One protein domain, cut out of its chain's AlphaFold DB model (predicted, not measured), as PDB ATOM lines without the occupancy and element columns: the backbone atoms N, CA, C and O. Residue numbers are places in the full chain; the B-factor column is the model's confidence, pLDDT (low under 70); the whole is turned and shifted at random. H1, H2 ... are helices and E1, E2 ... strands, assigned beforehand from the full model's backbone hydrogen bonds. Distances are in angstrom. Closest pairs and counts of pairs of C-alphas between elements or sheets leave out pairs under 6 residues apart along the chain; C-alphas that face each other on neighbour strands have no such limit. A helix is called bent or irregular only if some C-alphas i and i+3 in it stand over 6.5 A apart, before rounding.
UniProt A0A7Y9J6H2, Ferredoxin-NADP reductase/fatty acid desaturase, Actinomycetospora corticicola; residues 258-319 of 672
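AT A GLANCE: This is residues 258 to 319 of the 672 residues of the protein "Ferredoxin-NADP reductase/fatty acid desaturase" of Actinomycetospora corticicola (UniProt A0A7Y9J6H2). A kinked helix, H2, links the two ends of this small domain: H1 packs on its first part, and at its far end a short strand turn, E1 with residues 302 to 303, leads to H3, whose last part sticks out. H1 and H3 have no contact with each other. The printed part has 62 residues with three named helices and one named strand, in the order H1, H2, E1, H3, and its class is mostly helix. It is compact, with a radius of gyration of the C-alphas of 11.8 A and spans of 32 by 24 by 22 A.

IN THESE COORDINATES: Find C-alpha 274 at (48.184, -48.195, 27.313); from there H2 runs through residues 274 to 290, 23.8 A, with a kink of 67 degrees near residue 284. Before it lies H1, residues 260 to 268, 12.8 A. After it come E1, residues 295 to 297, and H3, residues 305 to 318, 19.9 A, ending at C-alpha 318 at (51.877, -43.981, 2.443). H1 and H2 are irregular: C-alphas 261 and 264 are 8.4 A apart, and C-alphas 283 and 286 are 7.9 A apart.

HOW THE PARTS SIT: Look first at H2, which touches H1 with residues 274 to 281 alone; their closest C-alphas, of Tyr 277 and Val 265, are 6.0 A apart. The two run the same way at a steep tilt of 65 degrees. H2 and H3 are close but not clearly touching, with the C-alphas of Leu 289 and Ala 305 closest at 5.2 A; they run opposite ways at a steep tilt of 54 degrees. E1 pairs with no named strand, but its residues 295 to 296 pair antiparallel with residues 302 to 303. The closest C-alphas of E1 and H3, of Ile 295 and Tyr 308, are 7.6 A apart. H1 is apart from E1 and H3, and H2 is apart from E1. O i to N i+4 pairs within hydrogen-bond range number 2 of 5 in H1, beside 4 of 6 O i to N i+3 pairs, 9 of 13 in H2 and 9 of 10 in H3.

THE WHOLE: The C-alphas farthest apart, of Thr 271 and Thr 317, are 32.8 A apart. The printed part has no cut and no long link. Residues 312 to 319, of which 312 to 318 belong to H3, stand free, and the model's pLDDT is under 70 at residues 313 to 319.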
ATOM      1  N   LEU A 258      55.664 -46.741  25.329       94.44
ATOM      2  CA  LEU A 258      54.569 -47.595  25.793       94.44
ATOM      3  C   LEU A 258      53.203 -46.923  25.549       94.44
ATOM      4  O   LEU A 258      52.346 -46.879  26.423       94.44
ATOM      5  N   TYR A 259      53.027 -46.392  24.332       94.75
ATOM      6  CA  TYR A 259      51.836 -45.707  23.813       94.75
ATOM      7  C   TYR A 259      51.496 -44.362  24.476       94.75
ATOM      8  O   TYR A 259      50.491 -43.734  24.141       94.75
ATOM      9  N   GLN A 260      52.354 -43.866  25.366       93.56
ATOM     10  CA  GLN A 260      52.151 -42.608  26.091       93.56
ATOM     11  C   GLN A 260      52.457 -41.375  25.239       93.56
ATOM     12  O   GLN A 260      52.217 -40.253  25.663       93.56
ATOM     13  N   ASN A 261      52.874 -41.559  23.983       94.69
ATOM     14  CA  ASN A 261      52.743 -40.512  22.974       94.69
ATOM     15  C   ASN A 261      51.280 -40.080  22.765       94.69
ATOM     16  O   ASN A 261      51.044 -38.973  22.307       94.69
ATOM     17  N   TYR A 262      50.298 -40.888  23.166       95.44
ATOM     18  CA  TYR A 262      48.884 -40.511  23.221       95.44
ATOM     19  C   TYR A 262      48.448 -40.120  24.647       95.44
ATOM     20  O   TYR A 262      47.377 -40.522  25.095       95.44
ATOM     21  N   HIS A 263      49.263 -39.351  25.381       95.75
ATOM     22  CA  HIS A 263      49.018 -39.027  26.796       95.75
ATOM     23  C   HIS A 263      47.678 -38.315  27.049       95.75
ATOM     24  O   HIS A 263      47.013 -38.568  28.049       95.75
ATOM     25  N   LEU A 264      47.190 -37.513  26.098       94.75
ATOM     26  CA  LEU A 264      45.838 -36.959  26.198       94.75
ATOM     27  C   LEU A 264      44.751 -38.036  26.310       94.75
ATOM     28  O   LEU A 264      43.809 -37.899  27.089       94.75
ATOM     29  N   VAL A 265      44.902 -39.158  25.598       93.50
ATOM     30  CA  VAL A 265      43.976 -40.290  25.730       93.50
ATOM     31  C   VAL A 265      43.975 -40.833  27.148       93.50
ATOM     32  O   VAL A 265      42.915 -41.173  27.669       93.50
ATOM     33  N   HIS A 266      45.142 -40.873  27.778       93.06
ATOM     34  CA  HIS A 266      45.273 -41.272  29.163       93.06
ATOM     35  C   HIS A 266      44.520 -40.322  30.112       93.06
ATOM     36  O   HIS A 266      43.730 -40.787  30.931       93.06
ATOM     37  N   HIS A 267      44.666 -39.003  29.964       90.62
ATOM     38  CA  HIS A 267      43.964 -38.033  30.819       90.62
ATOM     39  C   HIS A 267      42.443 -38.049  30.644       90.62
ATOM     40  O   HIS A 267      41.703 -37.913  31.622       90.62
ATOM     41  N   ILE A 268      41.962 -38.252  29.417       87.19
ATOM     42  CA  ILE A 268      40.524 -38.306  29.125       87.19
ATOM     43  C   ILE A 268      39.921 -39.675  29.489       87.19
ATOM     44  O   ILE A 268      38.785 -39.755  29.970       87.19
ATOM     45  N   HIS A 269      40.677 -40.758  29.299       84.81
ATOM     46  CA  HIS A 269      40.243 -42.143  29.496       84.81
ATOM     47  C   HIS A 269      41.247 -42.978  30.311       84.81
ATOM     48  O   HIS A 269      41.756 -43.991  29.819       84.81
ATOM     49  N   PRO A 270      41.477 -42.640  31.590       85.12
ATOM     50  CA  PRO A 270      42.557 -43.235  32.383       85.12
ATOM     51  C   PRO A 270      42.407 -44.743  32.611       85.12
ATOM     52  O   PRO A 270      43.390 -45.458  32.779       85.12
ATOM     53  N   THR A 271      41.178 -45.261  32.570       83.12
ATOM     54  CA  THR A 271      40.892 -46.690  32.758       83.12
ATOM     55  C   THR A 271      41.233 -47.548  31.537       83.12
ATOM     56  O   THR A 271      41.056 -48.765  31.590       83.12
ATOM     57  N   ILE A 272      41.629 -46.946  30.412       85.81
ATOM     58  CA  ILE A 272      41.997 -47.678  29.199       85.81
ATOM     59  C   ILE A 272      43.448 -48.172  29.320       85.81
ATOM     60  O   ILE A 272      44.307 -47.417  29.776       85.81
ATOM     61  N   PRO A 273      43.754 -49.416  28.907       89.44
ATOM     62  CA  PRO A 273      45.120 -49.904  28.903       89.44
ATOM     63  C   PRO A 273      45.973 -49.194  27.849       89.44
ATOM     64  O   PRO A 273      45.480 -48.915  26.751       89.44
ATOM     65  N   PHE A 274      47.256 -48.978  28.136       92.94
ATOM     66  CA  PHE A 274      48.184 -48.195  27.313       92.94
ATOM     67  C   PHE A 274      48.203 -48.670  25.855       92.94
ATOM     68  O   PHE A 274      48.070 -47.880  24.923       92.94
ATOM     69  N   TYR A 275      48.229 -49.988  25.641       91.00
ATOM     70  CA  TYR A 275      48.289 -50.610  24.314       91.00
ATOM     71  C   TYR A 275      47.019 -50.405  23.468       91.00
ATOM     72  O   TYR A 275      46.940 -50.888  22.340       91.00
ATOM     73  N   ARG A 276      46.001 -49.717  24.001       88.75
ATOM     74  CA  ARG A 276      44.749 -49.386  23.307       88.75
ATOM     75  C   ARG A 276      44.537 -47.887  23.091       88.75
ATOM     76  O   ARG A 276      43.491 -47.511  22.565       88.75
ATOM     77  N   TYR A 277      45.493 -47.025  23.436       92.19
ATOM     78  CA  TYR A 277      45.315 -45.572  23.293       92.19
ATOM     79  C   TYR A 277      45.121 -45.122  21.849       92.19
ATOM     80  O   TYR A 277      44.203 -44.357  21.572       92.19
ATOM     81  N   VAL A 278      45.883 -45.686  20.912       89.31
ATOM     82  CA  VAL A 278      45.726 -45.404  19.474       89.31
ATOM     83  C   VAL A 278      44.318 -45.760  18.990       89.31
ATOM     84  O   VAL A 278      43.722 -45.026  18.207       89.31
ATOM     85  N   GLN A 279      43.749 -46.866  19.482       84.44
ATOM     86  CA  GLN A 279      42.389 -47.278  19.132       84.44
ATOM     87  C   GLN A 279      41.349 -46.262  19.621       84.44
ATOM     88  O   GLN A 279      40.389 -45.977  18.907       84.44
ATOM     89  N   VAL A 280      41.520 -45.728  20.833       80.00
ATOM     90  CA  VAL A 280      40.617 -44.714  21.396       80.00
ATOM     91  C   VAL A 280      40.766 -43.377  20.678       80.00
ATOM     92  O   VAL A 280      39.746 -42.765  20.361       80.00
ATOM     93  N   TRP A 281      42.001 -42.974  20.362       87.19
ATOM     94  CA  TRP A 281      42.276 -41.793  19.547       87.19
ATOM     95  C   TRP A 281      41.555 -41.877  18.204       87.19
ATOM     96  O   TRP A 281      40.692 -41.053  17.942       87.19
ATOM     97  N   ARG A 282      41.797 -42.927  17.410       80.94
ATOM     98  CA  ARG A 282      41.173 -43.102  16.084       80.94
ATOM     99  C   ARG A 282      39.642 -43.063  16.125       80.94
ATOM    100  O   ARG A 282      39.005 -42.576  15.203       80.94
ATOM    101  N   ARG A 283      39.031 -43.581  17.194       73.81
ATOM    102  CA  ARG A 283      37.565 -43.578  17.367       73.81
ATOM    103  C   ARG A 283      36.993 -42.224  17.766       73.81
ATOM    104  O   ARG A 283      35.800 -42.005  17.575       73.81
ATOM    105  N   SER A 284      37.816 -41.369  18.357       75.06
ATOM    106  CA  SER A 284      37.408 -40.068  18.890       75.06
ATOM    107  C   SER A 284      38.032 -38.904  18.115       75.06
ATOM    108  O   SER A 284      37.763 -37.754  18.440       75.06
ATOM    109  N   GLU A 285      38.826 -39.204  17.082       81.00
ATOM    110  CA  GLU A 285      39.655 -38.272  16.314       81.00
ATOM    111  C   GLU A 285      38.835 -37.079  15.832       81.00
ATOM    112  O   GLU A 285      39.172 -35.946  16.141       81.00
ATOM    113  N   SER A 286      37.700 -37.314  15.172       71.06
ATOM    114  CA  SER A 286      36.845 -36.230  14.681       71.06
ATOM    115  C   SER A 286      36.335 -35.307  15.796       71.06
ATOM    116  O   SER A 286      36.431 -34.093  15.649       71.06
ATOM    117  N   ASP A 287      35.854 -35.857  16.921       76.44
ATOM    118  CA  ASP A 287      35.369 -35.055  18.064       76.44
ATOM    119  C   ASP A 287      36.512 -34.280  18.729       76.44
ATOM    120  O   ASP A 287      36.329 -33.147  19.158       76.44
ATOM    121  N   TRP A 288      37.703 -34.868  18.809       85.06
ATOM    122  CA  TRP A 288      38.839 -34.238  19.476       85.06
ATOM    123  C   TRP A 288      39.494 -33.185  18.581       85.06
ATOM    124  O   TRP A 288      39.877 -32.128  19.066       85.06
ATOM    125  N   LEU A 289      39.522 -33.400  17.265       82.94
ATOM    126  CA  LEU A 289      39.924 -32.382  16.294       82.94
ATOM    127  C   LEU A 289      38.915 -31.229  16.199       82.94
ATOM    128  O   LEU A 289      39.304 -30.117  15.863       82.94
ATOM    129  N   GLU A 290      37.627 -31.458  16.471       77.38
ATOM    130  CA  GLU A 290      36.644 -30.371  16.635       77.38
ATOM    131  C   GLU A 290      36.889 -29.540  17.901       77.38
ATOM    132  O   GLU A 290      36.490 -28.380  17.956       77.38
ATOM    133  N   ARG A 291      37.535 -30.130  18.910       80.31
ATOM    134  CA  ARG A 291      37.938 -29.461  20.153       80.31
ATOM    135  C   ARG A 291      39.330 -28.840  20.068       80.31
ATOM    136  O   ARG A 291      39.792 -28.370  21.091       80.31
ATOM    137  N   ASP A 292      39.977 -28.876  18.903       86.56
ATOM    138  CA  ASP A 292      41.325 -28.342  18.670       86.56
ATOM    139  C   ASP A 292      42.386 -28.854  19.659       86.56
ATOM    140  O   ASP A 292      43.258 -28.121  20.112       86.56
ATOM    141  N   VAL A 293      42.299 -30.142  20.023       92.00
ATOM    142  CA  VAL A 293      43.225 -30.723  21.005       92.00
ATOM    143  C   VAL A 293      44.692 -30.524  20.599       92.00
ATOM    144  O   VAL A 293      45.019 -30.695  19.422       92.00
ATOM    145  N   PRO A 294      45.612 -30.272  21.550       93.94
ATOM    146  CA  PRO A 294      47.019 -30.070  21.229       93.94
ATOM    147  C   PRO A 294      47.644 -31.313  20.579       93.94
ATOM    148  O   PRO A 294      47.737 -32.384  21.196       93.94
ATOM    149  N   ILE A 295      48.114 -31.174  19.339       94.12
ATOM    150  CA  ILE A 295      48.806 -32.230  18.591       94.12
ATOM    151  C   ILE A 295      50.194 -31.738  18.196       94.12
ATOM    152  O   ILE A 295      50.365 -30.640  17.677       94.12
ATOM    153  N   VAL A 296      51.199 -32.578  18.416       93.62
ATOM    154  CA  VAL A 296      52.585 -32.322  18.015       93.62
ATOM    155  C   VAL A 296      53.135 -33.491  17.213       93.62
ATOM    156  O   VAL A 296      52.784 -34.644  17.448       93.62
ATOM    157  N   THR A 297      54.047 -33.239  16.284       90.94
ATOM    158  CA  THR A 297      54.792 -34.311  15.619       90.94
ATOM    159  C   THR A 297      55.813 -34.946  16.569       90.94
ATOM    160  O   THR A 297      56.166 -34.378  17.609       90.94
ATOM    161  N   ALA A 298      56.365 -36.107  16.204       86.31
ATOM    162  CA  ALA A 298      57.425 -36.792  16.950       86.31
ATOM    163  C   ALA A 298      58.574 -35.851  17.353       86.31
ATOM    164  O   ALA A 298      59.087 -35.950  18.464       86.31
ATOM    165  N   TRP A 299      58.894 -34.880  16.495       84.69
ATOM    166  CA  TRP A 299      59.996 -33.934  16.665       84.69
ATOM    167  C   TRP A 299      59.577 -32.568  17.228       84.69
ATOM    168  O   TRP A 299      60.410 -31.674  17.318       84.69
ATOM    169  N   GLY A 300      58.315 -32.409  17.648       84.44
ATOM    170  CA  GLY A 300      57.845 -31.232  18.387       84.44
ATOM    171  C   GLY A 300      57.264 -30.099  17.542       84.44
ATOM    172  O   GLY A 300      57.123 -28.998  18.052       84.44
ATOM    173  N   THR A 301      56.915 -30.340  16.276       88.81
ATOM    174  CA  THR A 301      56.147 -29.366  15.481       88.81
ATOM    175  C   THR A 301      54.680 -29.441  15.878       88.81
ATOM    176  O   THR A 301      54.093 -30.512  15.749       88.81
ATOM    177  N   GLU A 302      54.103 -28.344  16.357       91.06
ATOM    178  CA  GLU A 302      52.660 -28.241  16.604       91.06
ATOM    179  C   GLU A 302      51.873 -28.350  15.297       91.06
ATOM    180  O   GLU A 302      52.356 -27.938  14.242       91.06
ATOM    181  N   LEU A 303      50.698 -28.970  15.374       88.50
ATOM    182  CA  LEU A 303      49.774 -29.135  14.261       88.50
ATOM    183  C   LEU A 303      48.390 -28.689  14.715       88.50
ATOM    184  O   LEU A 303      47.850 -29.256  15.669       88.50
ATOM    185  N   ASP A 304      47.794 -27.742  13.995       88.31
ATOM    186  CA  ASP A 304      46.368 -27.465  14.158       88.31
ATOM    187  C   ASP A 304      45.505 -28.611  13.583       88.31
ATOM    188  O   ASP A 304      45.984 -29.510  12.875       88.31
ATOM    189  N   ALA A 305      44.200 -28.608  13.858       79.38
ATOM    190  CA  ALA A 305      43.310 -29.667  13.382       79.38
ATOM    191  C   ALA A 305      43.250 -29.800  11.843       79.38
ATOM    192  O   ALA A 305      42.885 -30.859  11.317       79.38
ATOM    193  N   SER A 306      43.535 -28.741  11.086       75.81
ATOM    194  CA  SER A 306      43.569 -28.758   9.619       75.81
ATOM    195  C   SER A 306      44.904 -29.289   9.088       75.81
ATOM    196  O   SER A 306      44.910 -30.134   8.186       75.81
ATOM    197  N   GLU A 307      46.013 -28.882   9.701       83.12
ATOM    198  CA  GLU A 307      47.369 -29.343   9.431       83.12
ATOM    199  C   GLU A 307      47.518 -30.814   9.785       83.12
ATOM    200  O   GLU A 307      48.057 -31.572   8.983       83.12
ATOM    201  N   TYR A 308      46.965 -31.257  10.915       83.69
ATOM    202  CA  TYR A 308      46.924 -32.668  11.278       83.69
ATOM    203  C   TYR A 308      46.155 -33.496  10.247       83.69
ATOM    204  O   TYR A 308      46.650 -34.532   9.806       83.69
ATOM    205  N   ARG A 309      44.979 -33.038   9.791       77.75
ATOM    206  CA  ARG A 309      44.222 -33.730   8.730       77.75
ATOM    207  C   ARG A 309      45.002 -33.762   7.417       77.75
ATOM    208  O   ARG A 309      45.013 -34.788   6.744       77.75
ATOM    209  N   ALA A 310      45.668 -32.670   7.043       71.50
ATOM    210  CA  ALA A 310      46.503 -32.612   5.845       71.50
ATOM    211  C   ALA A 310      47.716 -33.550   5.953       71.50
ATOM    212  O   ALA A 310      47.960 -34.352   5.052       71.50
ATOM    213  N   TRP A 311      48.422 -33.508   7.081       77.81
ATOM    214  CA  TRP A 311      49.533 -34.384   7.434       77.81
ATOM    215  C   TRP A 311      49.108 -35.853   7.415       77.81
ATOM    216  O   TRP A 311      49.771 -36.682   6.787       77.81
ATOM    217  N   ARG A 312      47.952 -36.173   8.009       72.12
ATOM    218  CA  ARG A 312      47.391 -37.522   8.002       72.12
ATOM    219  C   ARG A 312      46.983 -37.939   6.602       72.12
ATOM    220  O   ARG A 312      47.247 -39.075   6.265       72.12
ATOM    221  N   ASN A 313      46.432 -37.066   5.762       59.75
ATOM    222  CA  ASN A 313      46.138 -37.403   4.365       59.75
ATOM    223  C   ASN A 313      47.423 -37.696   3.568       59.75
ATOM    224  O   ASN A 313      47.472 -38.677   2.825       59.75
ATOM    225  N   ILE A 314      48.482 -36.901   3.756       62.91
ATOM    226  CA  ILE A 314      49.790 -37.124   3.115       62.91
ATOM    227  C   ILE A 314      50.357 -38.479   3.547       62.91
ATOM    228  O   ILE A 314      50.710 -39.299   2.701       62.91
ATOM    229  N   ILE A 315      50.393 -38.746   4.854       57.06
ATOM    230  CA  ILE A 315      50.977 -39.979   5.385       57.06
ATOM    231  C   ILE A 315      50.063 -41.180   5.177       57.06
ATOM    232  O   ILE A 315      50.575 -42.236   4.863       57.06
ATOM    233  N   ALA A 316      48.739 -41.053   5.241       50.19
ATOM    234  CA  ALA A 316      47.789 -42.132   4.948       50.19
ATOM    235  C   ALA A 316      47.855 -42.578   3.486       50.19
ATOM    236  O   ALA A 316      47.511 -43.714   3.188       50.19
ATOM    237  N   THR A 317      48.359 -41.737   2.576       37.94
ATOM    238  CA  THR A 317      48.672 -42.164   1.202       37.94
ATOM    239  C   THR A 317      49.840 -43.170   1.174       37.94
ATOM    240  O   THR A 317      49.861 -44.043   0.300       37.94
ATOM    241  N   TYR A 318      50.745 -43.081   2.162       39.06
ATOM    242  CA  TYR A 318      51.877 -43.981   2.443       39.06
ATOM    243  C   TYR A 318      51.594 -45.040   3.536       39.06
ATOM    244  O   TYR A 318      52.334 -46.010   3.648       39.06
ATOM    245  N   ASP A 319      50.530 -44.871   4.323       37.38
ATOM    246  CA  ASP A 319      50.145 -45.661   5.503       37.38
ATOM    247  C   ASP A 319      48.732 -46.238   5.303       37.38
ATOM    248  O   ASP A 319      47.860 -46.154   6.169       37.38
TER     249      ASP A 319